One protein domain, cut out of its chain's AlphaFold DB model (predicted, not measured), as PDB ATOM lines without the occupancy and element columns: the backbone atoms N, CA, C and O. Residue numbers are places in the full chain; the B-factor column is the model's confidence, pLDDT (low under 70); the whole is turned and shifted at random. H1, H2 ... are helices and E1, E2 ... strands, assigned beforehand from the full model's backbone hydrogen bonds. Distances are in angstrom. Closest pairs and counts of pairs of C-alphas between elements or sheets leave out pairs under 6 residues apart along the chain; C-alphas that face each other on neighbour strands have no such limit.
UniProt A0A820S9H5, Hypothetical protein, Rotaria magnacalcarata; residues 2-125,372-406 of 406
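What this domain is: This is residues 2 to 125 and 372 to 406 of the 406 residues of the protein "Hypothetical protein" of Rotaria magnacalcarata (UniProt A0A820S9H5). There is little regular structure: a loop-rich body around three small two-stranded antiparallel sheets, E1-E2, E3-E6 and E4-E5, with short helices round them; residues 61 to 67 stick out. The 159 printed residues include five named helices and six strands, in the order E1 E2 E3 H1 H2 H3 E4 E5 E6 H4 H5; the class is mixed, with 57 residues in named elements. It is compact, with radius of gyration of the C-alphas 15.9 A and spans 49 by 49 by 34 A.

How they stand to each other: E3, residues 23 to 27, and E6, 98 to 102, are antiparallel at 149 degrees, N 24 and O 101 2.8 A apart. H4, 103 to 110, has its closest C-alpha to E3 at Asn 103, 5.4 A from Thr 23. In hairpin E1, 8 to 10, and E2, 17 to 19, N 9 and O 18 are 2.8 A apart. In hairpin E4, 79 to 82, and E5, 85 to 88, N 80 and O 87 are 2.9 A apart. H5, 382 to 390, touches no helix. In H4 and H5 every O i to N i+4 pair is within hydrogen-bond range.

Where its parts are: E3, 13.3 A long, begins at C-alpha 23 (233.772, 283.490, 197.801). H5, 12.6 A, ends at C-alpha 390 (225.153, 295.724, 208.485). H1 is residues 45 to 48, H2 55 to 58, H3 65 to 72.

The domain as a whole: Residues 126 to 371 are not printed, a gap of 14.2 A between C-alphas 125 and 372. The link E3 to H1 is long. Confidence is under 70 for 51 residues, among them 38 to 77.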
ATOM      1  N   SER A   2     249.171 275.522 210.438       38.69
ATOM      2  CA  SER A   2     249.042 276.925 210.043       38.69
ATOM      3  C   SER A   2     247.702 277.512 210.478       38.69
ATOM      4  O   SER A   2     246.662 276.971 210.106       38.69
ATOM      5  N   ASN A   3     247.741 278.632 211.205       37.78
ATOM      6  CA  ASN A   3     246.608 279.536 211.385       37.78
ATOM      7  C   ASN A   3     246.064 279.912 210.000       37.78
ATOM      8  O   ASN A   3     246.570 280.826 209.350       37.78
ATOM      9  N   HIS A   4     245.037 279.206 209.524       43.28
ATOM     10  CA  HIS A   4     244.128 279.755 208.530       43.28
ATOM     11  C   HIS A   4     243.352 280.862 209.234       43.28
ATOM     12  O   HIS A   4     242.273 280.642 209.774       43.28
ATOM     13  N   ALA A   5     243.978 282.037 209.306       49.53
ATOM     14  CA  ALA A   5     243.327 283.248 209.755       49.53
ATOM     15  C   ALA A   5     242.022 283.392 208.969       49.53
ATOM     16  O   ALA A   5     242.009 283.289 207.739       49.53
ATOM     17  N   VAL A   6     240.935 283.576 209.707       63.94
ATOM     18  CA  VAL A   6     239.593 283.836 209.201       63.94
ATOM     19  C   VAL A   6     239.640 285.165 208.439       63.94
ATOM     20  O   VAL A   6     239.432 286.233 209.001       63.94
ATOM     21  N   HIS A   7     240.038 285.117 207.169       83.94
ATOM     22  CA  HIS A   7     240.254 286.304 206.351       83.94
ATOM     23  C   HIS A   7     238.957 286.652 205.622       83.94
ATOM     24  O   HIS A   7     238.422 285.831 204.867       83.94
ATOM     25  N   GLN A   8     238.446 287.855 205.866       89.00
ATOM     26  CA  GLN A   8     237.298 288.395 205.151       89.00
ATOM     27  C   GLN A   8     237.753 289.122 203.886       89.00
ATOM     28  O   GLN A   8     238.823 289.722 203.845       89.00
ATOM     29  N   VAL A   9     236.931 289.049 202.846       93.56
ATOM     30  CA  VAL A   9     237.146 289.685 201.546       93.56
ATOM     31  C   VAL A   9     235.852 290.357 201.090       93.56
ATOM     32  O   VAL A   9     234.757 289.952 201.484       93.56
ATOM     33  N   VAL A  10     235.971 291.390 200.256       95.06
ATOM     34  CA  VAL A  10     234.823 292.158 199.756       95.06
ATOM     35  C   VAL A  10     234.328 291.571 198.441       95.06
ATOM     36  O   VAL A  10     235.108 291.350 197.519       95.06
ATOM     37  N   CYS A  11     233.020 291.353 198.323       95.81
ATOM     38  CA  CYS A  11     232.399 290.976 197.056       95.81
ATOM     39  C   CYS A  11     232.312 292.189 196.115       95.81
ATOM     40  O   CYS A  11     231.697 293.196 196.456       95.81
ATOM     41  N   ALA A  12     232.839 292.082 194.896       93.81
ATOM     42  CA  ALA A  12     232.789 293.147 193.894       93.81
ATOM     43  C   ALA A  12     231.358 293.489 193.449       93.81
ATOM     44  O   ALA A  12     231.090 294.622 193.072       93.81
ATOM     45  N   SER A  13     230.425 292.531 193.484       93.81
ATOM     46  CA  SER A  13     229.054 292.765 193.016       93.81
ATOM     47  C   SER A  13     228.173 293.436 194.071       93.81
ATOM     48  O   SER A  13     227.467 294.388 193.747       93.81
ATOM     49  N   CYS A  14     228.201 292.954 195.318       94.94
ATOM     50  CA  CYS A  14     227.340 293.453 196.397       94.94
ATOM     51  C   CYS A  14     228.057 294.326 197.433       94.94
ATOM     52  O   CYS A  14     227.409 294.800 198.351       94.94
ATOM     53  N   ALA A  15     229.374 294.523 197.336       95.50
ATOM     54  CA  ALA A  15     230.164 295.316 198.286       95.50
ATOM     55  C   ALA A  15     230.096 294.853 199.763       95.50
ATOM     56  O   ALA A  15     230.528 295.580 200.654       95.50
ATOM     57  N   CYS A  16     229.590 293.646 200.039       95.19
ATOM     58  CA  CYS A  16     229.557 293.078 201.389       95.19
ATOM     59  C   CYS A  16     230.845 292.321 201.720       95.19
ATOM     60  O   CYS A  16     231.510 291.781 200.825       95.19
ATOM     61  N   LEU A  17     231.146 292.228 203.016       93.38
ATOM     62  CA  LEU A  17     232.197 291.362 203.546       93.38
ATOM     63  C   LEU A  17     231.722 289.915 203.637       93.38
ATOM     64  O   LEU A  17     230.621 289.618 204.094       93.38
ATOM     65  N   HIS A  18     232.593 289.007 203.214       93.81
ATOM     66  CA  HIS A  18     232.380 287.569 203.280       93.81
ATOM     67  C   HIS A  18     233.667 286.875 203.707       93.81
ATOM     68  O   HIS A  18     234.764 287.353 203.418       93.81
ATOM     69  N   TYR A  19     233.559 285.717 204.354       92.38
ATOM     70  CA  TYR A  19     234.732 284.879 204.565       92.38
ATOM     71  C   TYR A  19     235.274 284.402 203.223       92.38
ATOM     72  O   TYR A  19     234.510 284.044 202.330       92.38
ATOM     73  N   LYS A  20     236.602 284.346 203.087       90.38
ATOM     74  CA  LYS A  20     237.250 283.917 201.842       90.38
ATOM     75  C   LYS A  20     236.762 282.544 201.353       90.38
ATOM     76  O   LYS A  20     236.672 282.335 200.149       90.38
ATOM     77  N   ALA A  21     236.401 281.640 202.266       91.06
ATOM     78  CA  ALA A  21     235.837 280.328 201.941       91.06
ATOM     79  C   ALA A  21     234.466 280.392 201.229       91.06
ATOM     80  O   ALA A  21     234.141 279.491 200.464       91.06
ATOM     81  N   ASP A  22     233.702 281.471 201.424       92.50
ATOM     82  CA  ASP A  22     232.359 281.675 200.859       92.50
ATOM     83  C   ASP A  22     232.375 282.533 199.584       92.50
ATOM     84  O   ASP A  22     231.376 283.157 199.198       92.50
ATOM     85  N   THR A  23     233.542 282.617 198.946       94.31
ATOM     86  CA  THR A  23     233.772 283.490 197.801       94.31
ATOM     87  C   THR A  23     234.585 282.803 196.713       94.31
ATOM     88  O   THR A  23     235.418 281.938 196.975       94.31
ATOM     89  N   VAL A  24     234.352 283.224 195.475       94.69
ATOM     90  CA  VAL A  24     234.956 282.684 194.259       94.69
ATOM     91  C   VAL A  24     235.640 283.817 193.506       94.69
ATOM     92  O   VAL A  24     235.100 284.918 193.401       94.69
ATOM     93  N   GLN A  25     236.824 283.537 192.963       93.69
ATOM     94  CA  GLN A  25     237.488 284.428 192.018       93.69
ATOM     95  C   GLN A  25     237.025 284.124 190.598       93.69
ATOM     96  O   GLN A  25     237.095 282.982 190.143       93.69
ATOM     97  N   GLN A  26     236.581 285.155 189.887       89.62
ATOM     98  CA  GLN A  26     236.147 285.050 188.502       89.62
ATOM     99  C   GLN A  26     236.816 286.131 187.661       89.62
ATOM    100  O   GLN A  26     236.873 287.292 188.057       89.62
ATOM    101  N   ASN A  27     237.295 285.761 186.475       87.44
ATOM    102  CA  ASN A  27     237.822 286.737 185.531       87.44
ATOM    103  C   ASN A  27     236.703 287.673 185.055       87.44
ATOM    104  O   ASN A  27     235.645 287.198 184.630       87.44
ATOM    105  N   ILE A  28     236.949 288.984 185.101       83.81
ATOM    106  CA  ILE A  28     235.931 290.000 184.819       83.81
ATOM    107  C   ILE A  28     235.353 289.886 183.402       83.81
ATOM    108  O   ILE A  28     234.156 290.085 183.212       83.81
ATOM    109  N   ALA A  29     236.159 289.460 182.422       81.06
ATOM    110  CA  ALA A  29     235.721 289.285 181.036       81.06
ATOM    111  C   ALA A  29     234.714 288.138 180.860       81.06
ATOM    112  O   ALA A  29     234.005 288.080 179.858       81.06
ATOM    113  N   LYS A  30     234.629 287.217 181.830       82.31
ATOM    114  CA  LYS A  30     233.668 286.104 181.820       82.31
ATOM    115  C   LYS A  30     232.337 286.456 182.484       82.31
ATOM    116  O   LYS A  30     231.457 285.598 182.540       82.31
ATOM    117  N   ILE A  31     232.183 287.669 183.014       79.94
ATOM    118  CA  ILE A  31     230.954 288.088 183.689       79.94
ATOM    119  C   ILE A  31     229.951 288.596 182.644       79.94
ATOM    120  O   ILE A  31     230.274 289.491 181.863       79.94
ATOM    121  N   PRO A  32     228.719 288.055 182.606       74.12
ATOM    122  CA  PRO A  32     227.703 288.543 181.687       74.12
ATOM    123  C   PRO A  32     227.296 289.983 182.037       74.12
ATOM    124  O   PRO A  32     226.721 290.253 183.089       74.12
ATOM    125  N   ASN A  33     227.566 290.903 181.112       68.50
ATOM    126  CA  ASN A  33     227.471 292.348 181.338       68.50
ATOM    127  C   ASN A  33     226.024 292.869 181.488       68.50
ATOM    128  O   ASN A  33     225.749 293.712 182.336       68.50
ATOM    129  N   LYS A  34     225.061 292.327 180.724       72.38
ATOM    130  CA  LYS A  34     223.708 292.917 180.579       72.38
ATOM    131  C   LYS A  34     222.951 293.186 181.886       72.38
ATOM    132  O   LYS A  34     222.085 294.050 181.903       72.38
ATOM    133  N   HIS A  35     223.249 292.441 182.948       71.38
ATOM    134  CA  HIS A  35     222.541 292.545 184.224       71.38
ATOM    135  C   HIS A  35     223.240 293.448 185.230       71.38
ATOM    136  O   HIS A  35     222.585 293.942 186.133       71.38
ATOM    137  N   LEU A  36     224.538 293.703 185.069       73.12
ATOM    138  CA  LEU A  36     225.282 294.606 185.949       73.12
ATOM    139  C   LEU A  36     225.327 296.045 185.423       73.12
ATOM    140  O   LEU A  36     225.949 296.901 186.057       73.12
ATOM    141  N   LEU A  37     224.635 296.319 184.314       75.19
ATOM    142  CA  LEU A  37     224.438 297.666 183.797       75.19
ATOM    143  C   LEU A  37     223.794 298.550 184.867       75.19
ATOM    144  O   LEU A  37     222.788 298.183 185.472       75.19
ATOM    145  N   TYR A  38     224.382 299.716 185.100       67.94
ATOM    146  CA  TYR A  38     223.777 300.721 185.961       67.94
ATOM    147  C   TYR A  38     222.738 301.545 185.201       67.94
ATOM    148  O   TYR A  38     222.806 301.721 183.982       67.94
ATOM    149  N   HIS A  39     221.793 302.110 185.946       68.19
ATOM    150  CA  HIS A  39     220.905 303.139 185.423       68.19
ATOM    151  C   HIS A  39     221.671 304.468 185.371       68.19
ATOM    152  O   HIS A  39     222.116 304.960 186.405       68.19
ATOM    153  N   VAL A  40     221.857 305.043 184.179       59.78
ATOM    154  CA  VAL A  40     222.658 306.273 183.989       59.78
ATOM    155  C   VAL A  40     222.105 307.442 184.811       59.78
ATOM    156  O   VAL A  40     222.876 308.186 185.403       59.78
ATOM    157  N   ASP A  41     220.780 307.524 184.952       61.72
ATOM    158  CA  ASP A  41     220.097 308.564 185.739       61.72
ATOM    159  C   ASP A  41     220.242 308.387 187.263       61.72
ATOM    160  O   ASP A  41     219.786 309.224 188.038       61.72
ATOM    161  N   TYR A  42     220.826 307.272 187.709       69.44
ATOM    162  CA  TYR A  42     220.912 306.879 189.117       69.44
ATOM    163  C   TYR A  42     222.300 307.107 189.726       69.44
ATOM    164  O   TYR A  42     222.426 307.154 190.946       69.44
ATOM    165  N   ILE A  43     223.342 307.253 188.904       69.62
ATOM    166  CA  ILE A  43     224.713 307.441 189.384       69.62
ATOM    167  C   ILE A  43     225.113 308.917 189.249       69.62
ATOM    168  O   ILE A  43     224.993 309.477 188.157       69.62
ATOM    169  N   PRO A  44     225.636 309.553 190.315       65.81
ATOM    170  CA  PRO A  44     226.173 310.905 190.242       65.81
ATOM    171  C   PRO A  44     227.212 311.069 189.128       65.81
ATOM    172  O   PRO A  44     228.061 310.208 188.896       65.81
ATOM    173  N   SER A  45     227.182 312.224 188.462       63.41
ATOM    174  CA  SER A  45     228.052 312.514 187.313       63.41
ATOM    175  C   SER A  45     229.556 312.411 187.607       63.41
ATOM    176  O   SER A  45     230.327 312.158 186.682       63.41
ATOM    177  N   CYS A  46     229.977 312.545 188.870       57.56
ATOM    178  CA  CYS A  46     231.364 312.334 189.291       57.56
ATOM    179  C   CYS A  46     231.845 310.891 189.058       57.56
ATOM    180  O   CYS A  46     232.983 310.699 188.647       57.56
ATOM    181  N   ILE A  47     230.973 309.893 189.211       61.56
ATOM    182  CA  ILE A  47     231.314 308.472 189.028       61.56
ATOM    183  C   ILE A  47     231.234 308.071 187.550       61.56
ATOM    184  O   ILE A  47     232.003 307.232 187.086       61.56
ATOM    185  N   LEU A  48     230.355 308.710 186.769       58.44
ATOM    186  CA  LEU A  48     230.207 308.436 185.331       58.44
ATOM    187  C   LEU A  48     231.477 308.734 184.517       58.44
ATOM    188  O   LEU A  48     231.660 308.160 183.444       58.44
ATOM    189  N   ARG A  49     232.365 309.600 185.022       52.59
ATOM    190  CA  ARG A  49     233.646 309.939 184.377       52.59
ATOM    191  C   ARG A  49     234.679 308.800 184.424       52.59
ATOM    192  O   ARG A  49     235.670 308.878 183.709       52.59
ATOM    193  N   LEU A  50     234.433 307.746 185.207       54.81
ATOM    194  CA  LEU A  50     235.367 306.642 185.483       54.81
ATOM    195  C   LEU A  50     234.984 305.316 184.789       54.81
ATOM    196  O   LEU A  50     235.255 304.237 185.313       54.81
ATOM    197  N   ASN A  51     234.314 305.360 183.632       54.56
ATOM    198  CA  ASN A  51     233.934 304.152 182.889       54.56
ATOM    199  C   ASN A  51     235.140 303.563 182.133       54.56
ATOM    200  O   ASN A  51     235.499 304.056 181.064       54.56
ATOM    201  N   LEU A  52     235.747 302.513 182.690       57.81
ATOM    202  CA  LEU A  52     236.899 301.803 182.127       57.81
ATOM    203  C   LEU A  52     236.450 300.670 181.190       57.81
ATOM    204  O   LEU A  52     235.449 299.999 181.454       57.81
ATOM    205  N   ASP A  53     237.200 300.420 180.116       55.84
ATOM    206  CA  ASP A  53     236.932 299.300 179.204       55.84
ATOM    207  C   ASP A  53     237.542 297.982 179.733       55.84
ATOM    208  O   ASP A  53     238.517 298.006 180.487       55.84
ATOM    209  N   ILE A  54     236.988 296.813 179.369       50.81
ATOM    210  CA  ILE A  54     237.521 295.508 179.847       50.81
ATOM    211  C   ILE A  54     238.957 295.314 179.380       50.81
ATOM    212  O   ILE A  54     239.791 294.851 180.158       50.81
ATOM    213  N   ASP A  55     239.242 295.700 178.137       47.69
ATOM    214  CA  ASP A  55     240.572 295.596 177.537       47.69
ATOM    215  C   ASP A  55     241.603 296.440 178.300       47.69
ATOM    216  O   ASP A  55     242.786 296.109 178.316       47.69
ATOM    217  N   THR A  56     241.142 297.474 179.015       51.22
ATOM    218  CA  THR A  56     241.955 298.310 179.900       51.22
ATOM    219  C   THR A  56     242.303 297.612 181.231       51.22
ATOM    220  O   THR A  56     243.149 298.070 181.982       51.22
ATOM    221  N   ILE A  57     241.660 296.500 181.586       51.72
ATOM    222  CA  ILE A  57     241.904 295.798 182.864       51.72
ATOM    223  C   ILE A  57     242.504 294.410 182.639       51.72
ATOM    224  O   ILE A  57     243.275 293.931 183.464       51.72
ATOM    225  N   THR A  58     242.177 293.755 181.526       46.53
ATOM    226  CA  THR A  58     242.677 292.412 181.198       46.53
ATOM    227  C   THR A  58     244.043 292.423 180.514       46.53
ATOM    228  O   THR A  58     244.775 291.443 180.642       46.53
ATOM    229  N   ASN A  59     244.420 293.515 179.836       47.12
ATOM    230  CA  ASN A  59     245.749 293.689 179.250       47.12
ATOM    231  C   ASN A  59     246.629 294.571 180.143       47.12
ATOM    232  O   ASN A  59     246.908 295.728 179.833       47.12
ATOM    233  N   THR A  60     247.171 293.987 181.209       45.50
ATOM    234  CA  THR A  60     248.215 294.576 182.071       45.50
ATOM    235  C   THR A  60     249.530 294.930 181.341       45.50
ATOM    236  O   THR A  60     250.490 295.335 181.983       45.50
ATOM    237  N   PHE A  61     249.600 294.819 180.008       42.62
ATOM    238  CA  PHE A  61     250.805 295.059 179.201       42.62
ATOM    239  C   PHE A  61     250.782 296.327 178.326       42.62
ATOM    240  O   PHE A  61     251.780 296.594 177.661       42.62
ATOM    241  N   GLN A  62     249.695 297.111 178.290       42.09
ATOM    242  CA  GLN A  62     249.624 298.310 177.426       42.09
ATOM    243  C   GLN A  62     249.192 299.608 178.116       42.09
ATOM    244  O   GLN A  62     249.056 300.629 177.446       42.09
ATOM    245  N   ILE A  63     249.027 299.606 179.437       41.12
ATOM    246  CA  ILE A  63     248.686 300.817 180.188       41.12
ATOM    247  C   ILE A  63     249.900 301.200 181.009       41.12
ATOM    248  O   ILE A  63     250.435 300.385 181.759       41.12
ATOM    249  N   SER A  64     250.353 302.434 180.820       43.59
ATOM    250  CA  SER A  64     251.427 303.008 181.626       43.59
ATOM    251  C   SER A  64     251.020 303.029 183.106       43.59
ATOM    252  O   SER A  64     249.856 303.275 183.428       43.59
ATOM    253  N   GLU A  65     251.968 302.789 184.017       46.00
ATOM    254  CA  GLU A  65     251.730 302.910 185.468       46.00
ATOM    255  C   GLU A  65     251.103 304.266 185.839       46.00
ATOM    256  O   GLU A  65     250.311 304.329 186.773       46.00
ATOM    257  N   GLU A  66     251.379 305.319 185.063       45.72
ATOM    258  CA  GLU A  66     250.815 306.667 185.210       45.72
ATOM    259  C   GLU A  66     249.298 306.725 184.967       45.72
ATOM    260  O   GLU A  66     248.596 307.396 185.715       45.72
ATOM    261  N   GLN A  67     248.757 305.984 183.993       46.12
ATOM    262  CA  GLN A  67     247.307 305.932 183.751       46.12
ATOM    263  C   GLN A  67     246.588 305.124 184.838       46.12
ATOM    264  O   GLN A  67     245.541 305.536 185.326       46.12
ATOM    265  N   ILE A  68     247.160 303.997 185.280       49.22
ATOM    266  CA  ILE A  68     246.633 303.250 186.437       49.22
ATOM    267  C   ILE A  68     246.682 304.140 187.686       49.22
ATOM    268  O   ILE A  68     245.723 304.168 188.450       49.22
ATOM    269  N   GLN A  69     247.757 304.903 187.880       48.97
ATOM    270  CA  GLN A  69     247.834 305.865 188.970       48.97
ATOM    271  C   GLN A  69     246.776 306.955 188.829       48.97
ATOM    272  O   GLN A  69     246.039 307.109 189.771       48.97
ATOM    273  N   GLU A  70     246.581 307.629 187.700       49.81
ATOM    274  CA  GLU A  70     245.564 308.694 187.567       49.81
ATOM    275  C   GLU A  70     244.109 308.197 187.748       49.81
ATOM    276  O   GLU A  70     243.270 308.901 188.305       49.81
ATOM    277  N   TYR A  71     243.799 306.960 187.336       50.16
ATOM    278  CA  TYR A  71     242.459 306.366 187.493       50.16
ATOM    279  C   TYR A  71     242.201 305.747 188.874       50.16
ATOM    280  O   TYR A  71     241.047 305.624 189.287       50.16
ATOM    281  N   PHE A  72     243.255 305.319 189.574       50.81
ATOM    282  CA  PHE A  72     243.175 304.677 190.890       50.81
ATOM    283  C   PHE A  72     243.870 305.487 192.005       50.81
ATOM    284  O   PHE A  72     243.985 304.982 193.123       50.81
ATOM    285  N   SER A  73     244.318 306.721 191.729       45.59
ATOM    286  CA  SER A  73     244.970 307.647 192.675       45.59
ATOM    287  C   SER A  73     243.981 308.241 193.652       45.59
ATOM    288  O   SER A  73     244.359 308.527 194.786       45.59
ATOM    289  N   ASP A  74     242.715 308.359 193.247       46.53
ATOM    290  CA  ASP A  74     241.615 308.576 194.177       46.53
ATOM    291  C   ASP A  74     241.347 307.253 194.897       46.53
ATOM    292  O   ASP A  74     240.365 306.552 194.648       46.53
ATOM    293  N   ALA A  75     242.250 306.906 195.817       48.81
ATOM    294  CA  ALA A  75     242.137 305.769 196.729       48.81
ATOM    295  C   ALA A  75     240.832 305.789 197.559       48.81
ATOM    296  O   ALA A  75     240.523 304.821 198.256       48.81
ATOM    297  N   GLU A  76     240.072 306.881 197.478       54.25
ATOM    298  CA  GLU A  76     238.814 307.124 198.171       54.25
ATOM    299  C   GLU A  76     237.589 306.541 197.445       54.25
ATOM    300  O   GLU A  76     236.631 306.158 198.115       54.25
ATOM    301  N   ASN A  77     237.607 306.400 196.110       66.50
ATOM    302  CA  ASN A  77     236.440 305.908 195.368       66.50
ATOM    303  C   ASN A  77     236.361 304.373 195.399       66.50
ATOM    304  O   ASN A  77     237.087 303.656 194.703       66.50
ATOM    305  N   THR A  78     235.423 303.833 196.180       77.25
ATOM    306  CA  THR A  78     235.216 302.384 196.311       77.25
ATOM    307  C   THR A  78     234.342 301.802 195.210       77.25
ATOM    308  O   THR A  78     234.198 300.581 195.129       77.25
ATOM    309  N   THR A  79     233.769 302.634 194.342       81.69
ATOM    310  CA  THR A  79     232.915 302.206 193.230       81.69
ATOM    311  C   THR A  79     233.578 302.497 191.892       81.69
ATOM    312  O   THR A  79     234.021 303.613 191.645       81.69
ATOM    313  N   VAL A  80     233.594 301.505 191.005       79.31
ATOM    314  CA  VAL A  80     234.099 301.638 189.637       79.31
ATOM    315  C   VAL A  80     233.092 301.122 188.626       79.31
ATOM    316  O   VAL A  80     232.305 300.212 188.906       79.31
ATOM    317  N   ILE A  81     233.146 301.699 187.429       77.00
ATOM    318  CA  ILE A  81     232.371 301.239 186.287       77.00
ATOM    319  C   ILE A  81     233.332 300.561 185.316       77.00
ATOM    320  O   ILE A  81     234.246 301.197 184.803       77.00
ATOM    321  N   ILE A  82     233.117 299.273 185.055       74.06
ATOM    322  CA  ILE A  82     233.945 298.494 184.129       74.06
ATOM    323  C   ILE A  82     233.047 297.886 183.069       74.06
ATOM    324  O   ILE A  82     232.180 297.074 183.386       74.06
ATOM    325  N   ASN A  83     233.242 298.277 181.809       69.69
ATOM    326  CA  ASN A  83     232.390 297.883 180.689       69.69
ATOM    327  C   ASN A  83     230.913 298.088 181.007       69.69
ATOM    328  O   ASN A  83     230.095 297.192 180.839       69.69
ATOM    329  N   LYS A  84     230.572 299.266 181.531       72.44
ATOM    330  CA  LYS A  84     229.216 299.602 181.983       72.44
ATOM    331  C   LYS A  84     228.693 298.792 183.185       72.44
ATOM    332  O   LYS A  84     227.555 299.016 183.585       72.44
ATOM    333  N   MET A  85     229.486 297.907 183.791       80.25
ATOM    334  CA  MET A  85     229.121 297.192 185.016       80.25
ATOM    335  C   MET A  85     229.488 298.012 186.247       80.25
ATOM    336  O   MET A  85     230.624 298.467 186.353       80.25
ATOM    337  N   LEU A  86     228.564 298.151 187.196       85.69
ATOM    338  CA  LEU A  86     228.833 298.813 188.472       85.69
ATOM    339  C   LEU A  86     229.394 297.822 189.495       85.69
ATOM    340  O   LEU A  86     228.695 296.893 189.905       85.69
ATOM    341  N   LEU A  87     230.643 298.023 189.913       88.19
ATOM    342  CA  LEU A  87     231.360 297.112 190.804       88.19
ATOM    343  C   LEU A  87     232.046 297.858 191.953       88.19
ATOM    344  O   LEU A  87     232.481 298.999 191.821       88.19
ATOM    345  N   CYS A  88     232.187 297.177 193.086       90.44
ATOM    346  CA  CYS A  88     232.994 297.629 194.207       90.44
ATOM    347  C   CYS A  88     234.473 297.347 193.937       90.44
ATOM    348  O   CYS A  88     234.889 296.192 193.821       90.44
ATOM    349  N   ARG A  89     235.274 298.409 193.910       86.62
ATOM    350  CA  ARG A  89     236.717 298.421 193.686       86.62
ATOM    351  C   ARG A  89     237.482 297.492 194.621       86.62
ATOM    352  O   ARG A  89     238.409 296.822 194.167       86.62
ATOM    353  N   LYS A  90     237.083 297.419 195.898       89.00
ATOM    354  CA  LYS A  90     237.733 296.581 196.925       89.00
ATOM    355  C   LYS A  90     237.651 295.082 196.624       89.00
ATOM    356  O   LYS A  90     238.459 294.319 197.139       89.00
ATOM    357  N   GLY A  91     236.695 294.659 195.793       90.56
ATOM    358  CA  GLY A  91     236.571 293.276 195.337       90.56
ATOM    359  C   GLY A  91     237.312 292.973 194.031       90.56
ATOM    360  O   GLY A  91     237.077 291.913 193.459       90.56
ATOM    361  N   ILE A  92     238.146 293.882 193.509       88.25
ATOM    362  CA  ILE A  92     238.777 293.750 192.185       88.25
ATOM    363  C   ILE A  92     240.295 293.622 192.313       88.25
ATOM    364  O   ILE A  92     240.977 294.534 192.784       88.25
ATOM    365  N   HIS A  93     240.823 292.521 191.792       86.69
ATOM    366  CA  HIS A  93     242.246 292.219 191.690       86.69
ATOM    367  C   HIS A  93     242.771 292.680 190.320       86.69
ATOM    368  O   HIS A  93     242.627 291.969 189.325       86.69
ATOM    369  N   LEU A  94     243.326 293.900 190.250       75.00
ATOM    370  CA  LEU A  94     243.779 294.501 188.979       75.00
ATOM    371  C   LEU A  94     244.918 293.736 188.314       75.00
ATOM    372  O   LEU A  94     244.958 293.629 187.098       75.00
ATOM    373  N   ASP A  95     245.830 293.210 189.122       76.88
ATOM    374  CA  ASP A  95     246.985 292.422 188.701       76.88
ATOM    375  C   ASP A  95     246.586 291.211 187.848       76.88
ATOM    376  O   ASP A  95     247.285 290.842 186.907       76.88
ATOM    377  N   THR A  96     245.435 290.614 188.160       80.62
ATOM    378  CA  THR A  96     244.937 289.404 187.497       80.62
ATOM    379  C   THR A  96     243.706 289.634 186.617       80.62
ATOM    380  O   THR A  96     243.267 288.710 185.929       80.62
ATOM    381  N   GLY A  97     243.106 290.828 186.659       80.12
ATOM    382  CA  GLY A  97     241.804 291.106 186.045       80.12
ATOM    383  C   GLY A  97     240.659 290.262 186.629       80.12
ATOM    384  O   GLY A  97     239.625 290.066 185.981       80.12
ATOM    385  N   ASN A  98     240.840 289.713 187.834       88.12
ATOM    386  CA  ASN A  98     239.835 288.904 188.515       88.12
ATOM    387  C   ASN A  98     239.032 289.746 189.505       88.12
ATOM    388  O   ASN A  98     239.520 290.712 190.085       88.12
ATOM    389  N   VAL A  99     237.800 289.325 189.755       91.38
ATOM    390  CA  VAL A  99     236.952 289.872 190.809       91.38
ATOM    391  C   VAL A  99     236.603 288.797 191.824       91.38
ATOM    392  O   VAL A  99     236.431 287.625 191.483       91.38
ATOM    393  N   GLN A 100     236.479 289.215 193.075       95.06
ATOM    394  CA  GLN A 100     235.995 288.400 194.170       95.06
ATOM    395  C   GLN A 100     234.468 288.490 194.222       95.06
ATOM    396  O   GLN A 100     233.904 289.576 194.329       95.06
ATOM    397  N   LEU A 101     233.776 287.356 194.166       95.38
ATOM    398  CA  LEU A 101     232.318 287.287 194.248       95.38
ATOM    399  C   LEU A 101     231.910 286.351 195.377       95.38
ATOM    400  O   LEU A 101     232.481 285.277 195.521       95.38
ATOM    401  N   CYS A 102     230.898 286.713 196.163       96.31
ATOM    402  CA  CYS A 102     230.291 285.744 197.072       96.31
ATOM    403  C   CYS A 102     229.554 284.658 196.288       96.31
ATOM    404  O   CYS A 102     229.080 284.911 195.175       96.31
ATOM    405  N   ASN A 103     229.415 283.472 196.888       95.50
ATOM    406  CA  ASN A 103     228.770 282.320 196.251       95.50
ATOM    407  C   ASN A 103     227.419 282.690 195.623       95.50
ATOM    408  O   ASN A 103     227.156 282.356 194.471       95.50
ATOM    409  N   LYS A 104     226.609 283.496 196.323       94.94
ATOM    410  CA  LYS A 104     225.294 283.897 195.820       94.94
ATOM    411  C   LYS A 104     225.357 284.805 194.587       94.94
ATOM    412  O   LYS A 104     224.608 284.592 193.638       94.94
ATOM    413  N   CYS A 105     226.243 285.804 194.590       94.69
ATOM    414  CA  CYS A 105     226.427 286.675 193.426       94.69
ATOM    415  C   CYS A 105     226.996 285.888 192.242       94.69
ATOM    416  O   CYS A 105     226.533 286.067 191.120       94.69
ATOM    417  N   HIS A 106     227.950 284.988 192.490       94.12
ATOM    418  CA  HIS A 106     228.526 284.130 191.460       94.12
ATOM    419  C   HIS A 106     227.479 283.192 190.832       94.12
ATOM    420  O   HIS A 106     227.413 283.090 189.609       94.12
ATOM    421  N   GLU A 107     226.631 282.543 191.637       93.75
ATOM    422  CA  GLU A 107     225.531 281.689 191.160       93.75
ATOM    423  C   GLU A 107     224.528 282.452 190.286       93.75
ATOM    424  O   GLU A 107     224.162 281.986 189.200       93.75
ATOM    425  N   ASP A 108     224.091 283.627 190.750       92.75
ATOM    426  CA  ASP A 108     223.121 284.457 190.036       92.75
ATOM    427  C   ASP A 108     223.720 284.940 188.700       92.75
ATOM    428  O   ASP A 108     223.091 284.775 187.651       92.75
ATOM    429  N   LEU A 109     224.967 285.428 188.705       91.00
ATOM    430  CA  LEU A 109     225.665 285.881 187.497       91.00
ATOM    431  C   LEU A 109     225.950 284.736 186.519       91.00
ATOM    432  O   LEU A 109     225.702 284.888 185.324       91.00
ATOM    433  N   SER A 110     226.391 283.574 187.005       89.81
ATOM    434  CA  SER A 110     226.615 282.377 186.175       89.81
ATOM    435  C   SER A 110     225.325 281.891 185.515       89.81
ATOM    436  O   SER A 110     225.335 281.417 184.381       89.81
ATOM    437  N   SER A 111     224.194 282.076 186.198       89.31
ATOM    438  CA  SER A 111     222.856 281.788 185.674       89.31
ATOM    439  C   SER A 111     222.280 282.922 184.820       89.31
ATOM    440  O   SER A 111     221.101 282.879 184.461       89.31
ATOM    441  N   ASN A 112     223.082 283.944 184.499       86.75
ATOM    442  CA  ASN A 112     222.679 285.117 183.735       86.75
ATOM    443  C   ASN A 112     221.465 285.833 184.359       86.75
ATOM    444  O   ASN A 112     220.495 286.147 183.662       86.75
ATOM    445  N   LYS A 113     221.511 286.051 185.679       89.81
ATOM    446  CA  LYS A 113     220.530 286.791 186.486       89.81
ATOM    447  C   LYS A 113     221.223 287.927 187.237       89.81
ATOM    448  O   LYS A 113     222.398 287.830 187.578       89.81
ATOM    449  N   LEU A 114     220.477 288.993 187.519       90.38
ATOM    450  CA  LEU A 114     220.937 290.103 188.350       90.38
ATOM    451  C   LEU A 114     220.950 289.694 189.834       90.38
ATOM    452  O   LEU A 114     219.886 289.345 190.355       90.38
ATOM    453  N   PRO A 115     222.093 289.747 190.545       93.88
ATOM    454  CA  PRO A 115     222.098 289.490 191.978       93.88
ATOM    455  C   PRO A 115     221.285 290.543 192.736       93.88
ATOM    456  O   PRO A 115     221.463 291.748 192.545       93.88
ATOM    457  N   ALA A 116     220.425 290.090 193.651       93.81
ATOM    458  CA  ALA A 116     219.481 290.956 194.364       93.81
ATOM    459  C   ALA A 116     220.151 292.073 195.188       93.81
ATOM    460  O   ALA A 116     219.586 293.150 195.332       93.81
ATOM    461  N   LEU A 117     221.338 291.811 195.740       95.00
ATOM    462  CA  LEU A 117     222.092 292.760 196.570       95.00
ATOM    463  C   LEU A 117     223.216 293.464 195.797       95.00
ATOM    464  O   LEU A 117     224.069 294.096 196.405       95.00
ATOM    465  N   SER A 118     223.260 293.316 194.472       93.12
ATOM    466  CA  SER A 118     224.293 293.971 193.672       93.12
ATOM    467  C   SER A 118     224.105 295.483 193.633       93.12
ATOM    468  O   SER A 118     222.972 295.970 193.624       93.12
ATOM    469  N   LEU A 119     225.209 296.224 193.519       91.56
ATOM    470  CA  LEU A 119     225.187 297.680 193.362       91.56
ATOM    471  C   LEU A 119     224.298 298.110 192.179       91.56
ATOM    472  O   LEU A 119     223.537 299.071 192.298       91.56
ATOM    473  N   SER A 120     224.324 297.344 191.081       88.94
ATOM    474  CA  SER A 120     223.507 297.552 189.878       88.94
ATOM    475  C   SER A 120     221.999 297.413 190.112       88.94
ATOM    476  O   SER A 120     221.213 298.008 189.383       88.94
ATOM    477  N   ASN A 121     221.560 296.693 191.151       90.94
ATOM    478  CA  ASN A 121     220.146 296.574 191.522       90.94
ATOM    479  C   ASN A 121     219.683 297.721 192.446       90.94
ATOM    480  O   ASN A 121     218.939 297.506 193.404       90.94
ATOM    481  N   LEU A 122     220.153 298.947 192.187       89.00
ATOM    482  CA  LEU A 122     219.867 300.145 192.989       89.00
ATOM    483  C   LEU A 122     220.195 299.963 194.488       89.00
ATOM    484  O   LEU A 122     219.442 300.399 195.369       89.00
ATOM    485  N   MET A 123     221.289 299.252 194.773       91.44
ATOM    486  CA  MET A 123     221.823 299.035 196.129       91.44
ATOM    487  C   MET A 123     223.041 299.922 196.416       91.44
ATOM    488  O   MET A 123     223.638 299.841 197.490       91.44
ATOM    489  N   TRP A 124     223.435 300.745 195.445       90.69
ATOM    490  CA  TRP A 124     224.554 301.660 195.578       90.69
ATOM    491  C   TRP A 124     224.223 302.802 196.545       90.69
ATOM    492  O   TRP A 124     223.183 303.450 196.435       90.69
ATOM    493  N   ILE A 125     225.130 303.026 197.493       89.56
ATOM    494  CA  ILE A 125     225.013 304.023 198.568       89.56
ATOM    495  C   ILE A 125     226.180 305.021 198.583       89.56
ATOM    496  O   ILE A 125     226.100 306.041 199.266       89.56
ATOM    497  N   GLU A 372     213.100 299.225 200.212       84.94
ATOM    498  CA  GLU A 372     211.792 299.057 199.544       84.94
ATOM    499  C   GLU A 372     211.589 299.835 198.229       84.94
ATOM    500  O   GLU A 372     210.472 300.124 197.822       84.94
ATOM    501  N   ASN A 373     212.678 300.117 197.512       87.00
ATOM    502  CA  ASN A 373     212.638 300.743 196.197       87.00
ATOM    503  C   ASN A 373     212.003 299.819 195.144       87.00
ATOM    504  O   ASN A 373     212.597 298.812 194.750       87.00
ATOM    505  N   GLU A 374     210.816 300.197 194.671       86.12
ATOM    506  CA  GLU A 374     210.043 299.476 193.653       86.12
ATOM    507  C   GLU A 374     210.686 299.502 192.263       86.12
ATOM    508  O   GLU A 374     210.395 298.645 191.433       86.12
ATOM    509  N   ARG A 375     211.610 300.438 192.006       85.44
ATOM    510  CA  ARG A 375     212.351 300.510 190.738       85.44
ATOM    511  C   ARG A 375     213.403 299.404 190.603       85.44
ATOM    512  O   ARG A 375     214.027 299.292 189.552       85.44
ATOM    513  N   ARG A 376     213.641 298.606 191.652       87.50
ATOM    514  CA  ARG A 376     214.581 297.480 191.602       87.50
ATOM    515  C   ARG A 376     214.057 296.381 190.689       87.50
ATOM    516  O   ARG A 376     212.990 295.825 190.927       87.50
ATOM    517  N   SER A 377     214.883 295.981 189.729       88.62
ATOM    518  CA  SER A 377     214.631 294.819 188.873       88.62
ATOM    519  C   SER A 377     214.472 293.526 189.679       88.62
ATOM    520  O   SER A 377     213.685 292.655 189.312       88.62
ATOM    521  N   VAL A 378     215.198 293.393 190.797       91.75
ATOM    522  CA  VAL A 378     215.054 292.269 191.730       91.75
ATOM    523  C   VAL A 378     214.627 292.785 193.099       91.75
ATOM    524  O   VAL A 378     215.350 293.537 193.750       91.75
ATOM    525  N   ARG A 379     213.451 292.359 193.568       92.38
ATOM    526  CA  ARG A 379     212.912 292.798 194.860       92.38
ATOM    527  C   ARG A 379     213.804 292.345 196.020       92.38
ATOM    528  O   ARG A 379     214.219 291.188 196.098       92.38
ATOM    529  N   VAL A 380     214.032 293.253 196.965       93.25
ATOM    530  CA  VAL A 380     214.734 292.992 198.228       93.25
ATOM    531  C   VAL A 380     213.776 293.319 199.368       93.25
ATOM    532  O   VAL A 380     213.207 294.408 199.396       93.25
ATOM    533  N   SER A 381     213.556 292.374 200.286       91.56
ATOM    534  CA  SER A 381     212.741 292.626 201.479       91.56
ATOM    535  C   SER A 381     213.468 293.558 202.448       91.56
ATOM    536  O   SER A 381     214.699 293.535 202.508       91.56
ATOM    537  N   TYR A 382     212.715 294.317 203.248       88.69
ATOM    538  CA  TYR A 382     213.257 295.213 204.274       88.69
ATOM    539  C   TYR A 382     214.331 294.525 205.134       88.69
ATOM    540  O   TYR A 382     215.498 294.905 205.106       88.69
ATOM    541  N   ALA A 383     213.985 293.400 205.773       89.44
ATOM    542  CA  ALA A 383     214.903 292.661 206.642       89.44
ATOM    543  C   ALA A 383     216.149 292.109 205.922       89.44
ATOM    544  O   ALA A 383     217.180 291.869 206.549       89.44
ATOM    545  N   LYS A 384     216.079 291.843 204.611       93.31
ATOM    546  CA  LYS A 384     217.256 291.434 203.828       93.31
ATOM    547  C   LYS A 384     218.152 292.633 203.525       93.31
ATOM    548  O   LYS A 384     219.370 292.485 203.512       93.31
ATOM    549  N   HIS A 385     217.559 293.801 203.310       94.44
ATOM    550  CA  HIS A 385     218.287 295.031 203.043       94.44
ATOM    551  C   HIS A 385     218.984 295.579 204.300       94.44
ATOM    552  O   HIS A 385     220.150 295.947 204.228       94.44
ATOM    553  N   ILE A 386     218.345 295.524 205.474       91.69
ATOM    554  CA  ILE A 386     219.007 295.904 206.734       91.69
ATOM    555  C   ILE A 386     220.234 295.023 207.004       91.69
ATOM    556  O   ILE A 386     221.320 295.534 207.268       91.69
ATOM    557  N   ARG A 387     220.120 293.700 206.815       92.00
ATOM    558  CA  ARG A 387     221.280 292.792 206.908       92.00
ATOM    559  C   ARG A 387     222.390 293.137 205.915       92.00
ATOM    560  O   ARG A 387     223.560 292.995 206.249       92.00
ATOM    561  N   TYR A 388     222.027 293.574 204.709       94.88
ATOM    562  CA  TYR A 388     222.990 294.044 203.715       94.88
ATOM    563  C   TYR A 388     223.766 295.264 204.216       94.88
ATOM    564  O   TYR A 388     224.989 295.249 204.139       94.88
ATOM    565  N   PHE A 389     223.088 296.266 204.787       94.69
ATOM    566  CA  PHE A 389     223.751 297.446 205.349       94.69
ATOM    567  C   PHE A 389     224.724 297.074 206.468       94.69
ATOM    568  O   PHE A 389     225.875 297.498 206.444       94.69
ATOM    569  N   LEU A 390     224.302 296.207 207.393       91.25
ATOM    570  CA  LEU A 390     225.153 295.724 208.485       91.25
ATOM    571  C   LEU A 390     226.346 294.881 208.002       91.25
ATOM    572  O   LEU A 390     227.330 294.761 208.714       91.25
ATOM    573  N   SER A 391     226.270 294.303 206.798       91.50
ATOM    574  CA  SER A 391     227.356 293.508 206.199       91.50
ATOM    575  C   SER A 391     228.194 294.302 205.186       91.50
ATOM    576  O   SER A 391     229.029 293.719 204.487       91.50
ATOM    577  N   TYR A 392     227.936 295.604 205.033       94.19
ATOM    578  CA  TYR A 392     228.607 296.458 204.056       94.19
ATOM    579  C   TYR A 392     230.077 296.683 204.441       94.19
ATOM    580  O   TYR A 392     230.410 296.796 205.619       94.19
ATOM    581  N   HIS A 393     230.982 296.738 203.460       92.44
ATOM    582  CA  HIS A 393     232.418 296.562 203.717       92.44
ATOM    583  C   HIS A 393     233.116 297.623 204.573       92.44
ATOM    584  O   HIS A 393     234.274 297.443 204.941       92.44
ATOM    585  N   ASP A 394     232.516 298.799 204.740       89.62
ATOM    586  CA  ASP A 394     233.121 299.924 205.459       89.62
ATOM    587  C   ASP A 394     232.642 299.982 206.911       89.62
ATOM    588  O   ASP A 394     233.035 300.889 207.637       89.62
ATOM    589  N   HIS A 395     231.809 299.019 207.326       89.12
ATOM    590  CA  HIS A 395     231.238 298.903 208.664       89.12
ATOM    591  C   HIS A 395     230.473 300.149 209.132       89.12
ATOM    592  O   HIS A 395     230.119 300.245 210.306       89.12
ATOM    593  N   ARG A 396     230.160 301.109 208.245       89.88
ATOM    594  CA  ARG A 396     229.601 302.403 208.670       89.88
ATOM    595  C   ARG A 396     228.230 302.274 209.318       89.88
ATOM    596  O   ARG A 396     227.890 303.063 210.189       89.88
ATOM    597  N   PHE A 397     227.452 301.277 208.905       90.31
ATOM    598  CA  PHE A 397     226.140 300.976 209.477       90.31
ATOM    599  C   PHE A 397     226.245 300.187 210.776       90.31
ATOM    600  O   PHE A 397     225.513 300.476 211.716       90.31
ATOM    601  N   GLU A 398     227.159 299.216 210.832       83.69
ATOM    602  CA  GLU A 398     227.425 298.401 212.021       83.69
ATOM    603  C   GLU A 398     227.924 299.266 213.185       83.69
ATOM    604  O   GLU A 398     227.456 299.132 214.311       83.69
ATOM    605  N   MET A 399     228.830 300.200 212.892       80.12
ATOM    606  CA  MET A 399     229.445 301.089 213.878       80.12
ATOM    607  C   MET A 399     228.594 302.325 214.188       80.12
ATOM    608  O   MET A 399     228.932 303.097 215.087       80.12
ATOM    609  N   ASN A 400     227.501 302.563 213.452       79.88
ATOM    610  CA  ASN A 400     226.652 303.714 213.718       79.88
ATOM    611  C   ASN A 400     225.877 303.516 215.022       79.88
ATOM    612  O   ASN A 400     225.155 302.540 215.213       79.88
ATOM    613  N   THR A 401     225.948 304.524 215.880       67.62
ATOM    614  CA  THR A 401     225.344 304.537 217.215       67.62
ATOM    615  C   THR A 401     223.828 304.338 217.220       67.62
ATOM    616  O   THR A 401     223.279 303.835 218.191       67.62
ATOM    617  N   SER A 402     223.133 304.744 216.159       71.06
ATOM    618  CA  SER A 402     221.664 304.725 216.090       71.06
ATOM    619  C   SER A 402     221.095 303.780 215.036       71.06
ATOM    620  O   SER A 402     219.945 303.366 215.160       71.06
ATOM    621  N   PHE A 403     221.872 303.409 214.017       78.62
ATOM    622  CA  PHE A 403     221.380 302.572 212.923       78.62
ATOM    623  C   PHE A 403     221.031 301.148 213.371       78.62
ATOM    624  O   PHE A 403     220.160 300.524 212.782       78.62
ATOM    625  N   ILE A 404     221.645 300.655 214.450       67.00
ATOM    626  CA  ILE A 404     221.335 299.347 215.052       67.00
ATOM    627  C   ILE A 404     219.864 299.198 215.496       67.00
ATOM    628  O   ILE A 404     219.405 298.088 215.752       67.00
ATOM    629  N   PHE A 405     219.126 300.306 215.597       66.25
ATOM    630  CA  PHE A 405     217.722 300.346 216.012       66.25
ATOM    631  C   PHE A 405     216.709 300.336 214.857       66.25
ATOM    632  O   PHE A 405     215.505 300.411 215.118       66.25
ATOM    633  N   VAL A 406     217.199 300.290 213.616       65.06
ATOM    634  CA  VAL A 406     216.439 300.219 212.352       65.06
ATOM    635  C   VAL A 406     216.238 298.765 211.937       65.06
ATOM    636  O   VAL A 406     215.149 298.452 211.390       65.06
TER     637      VAL A 406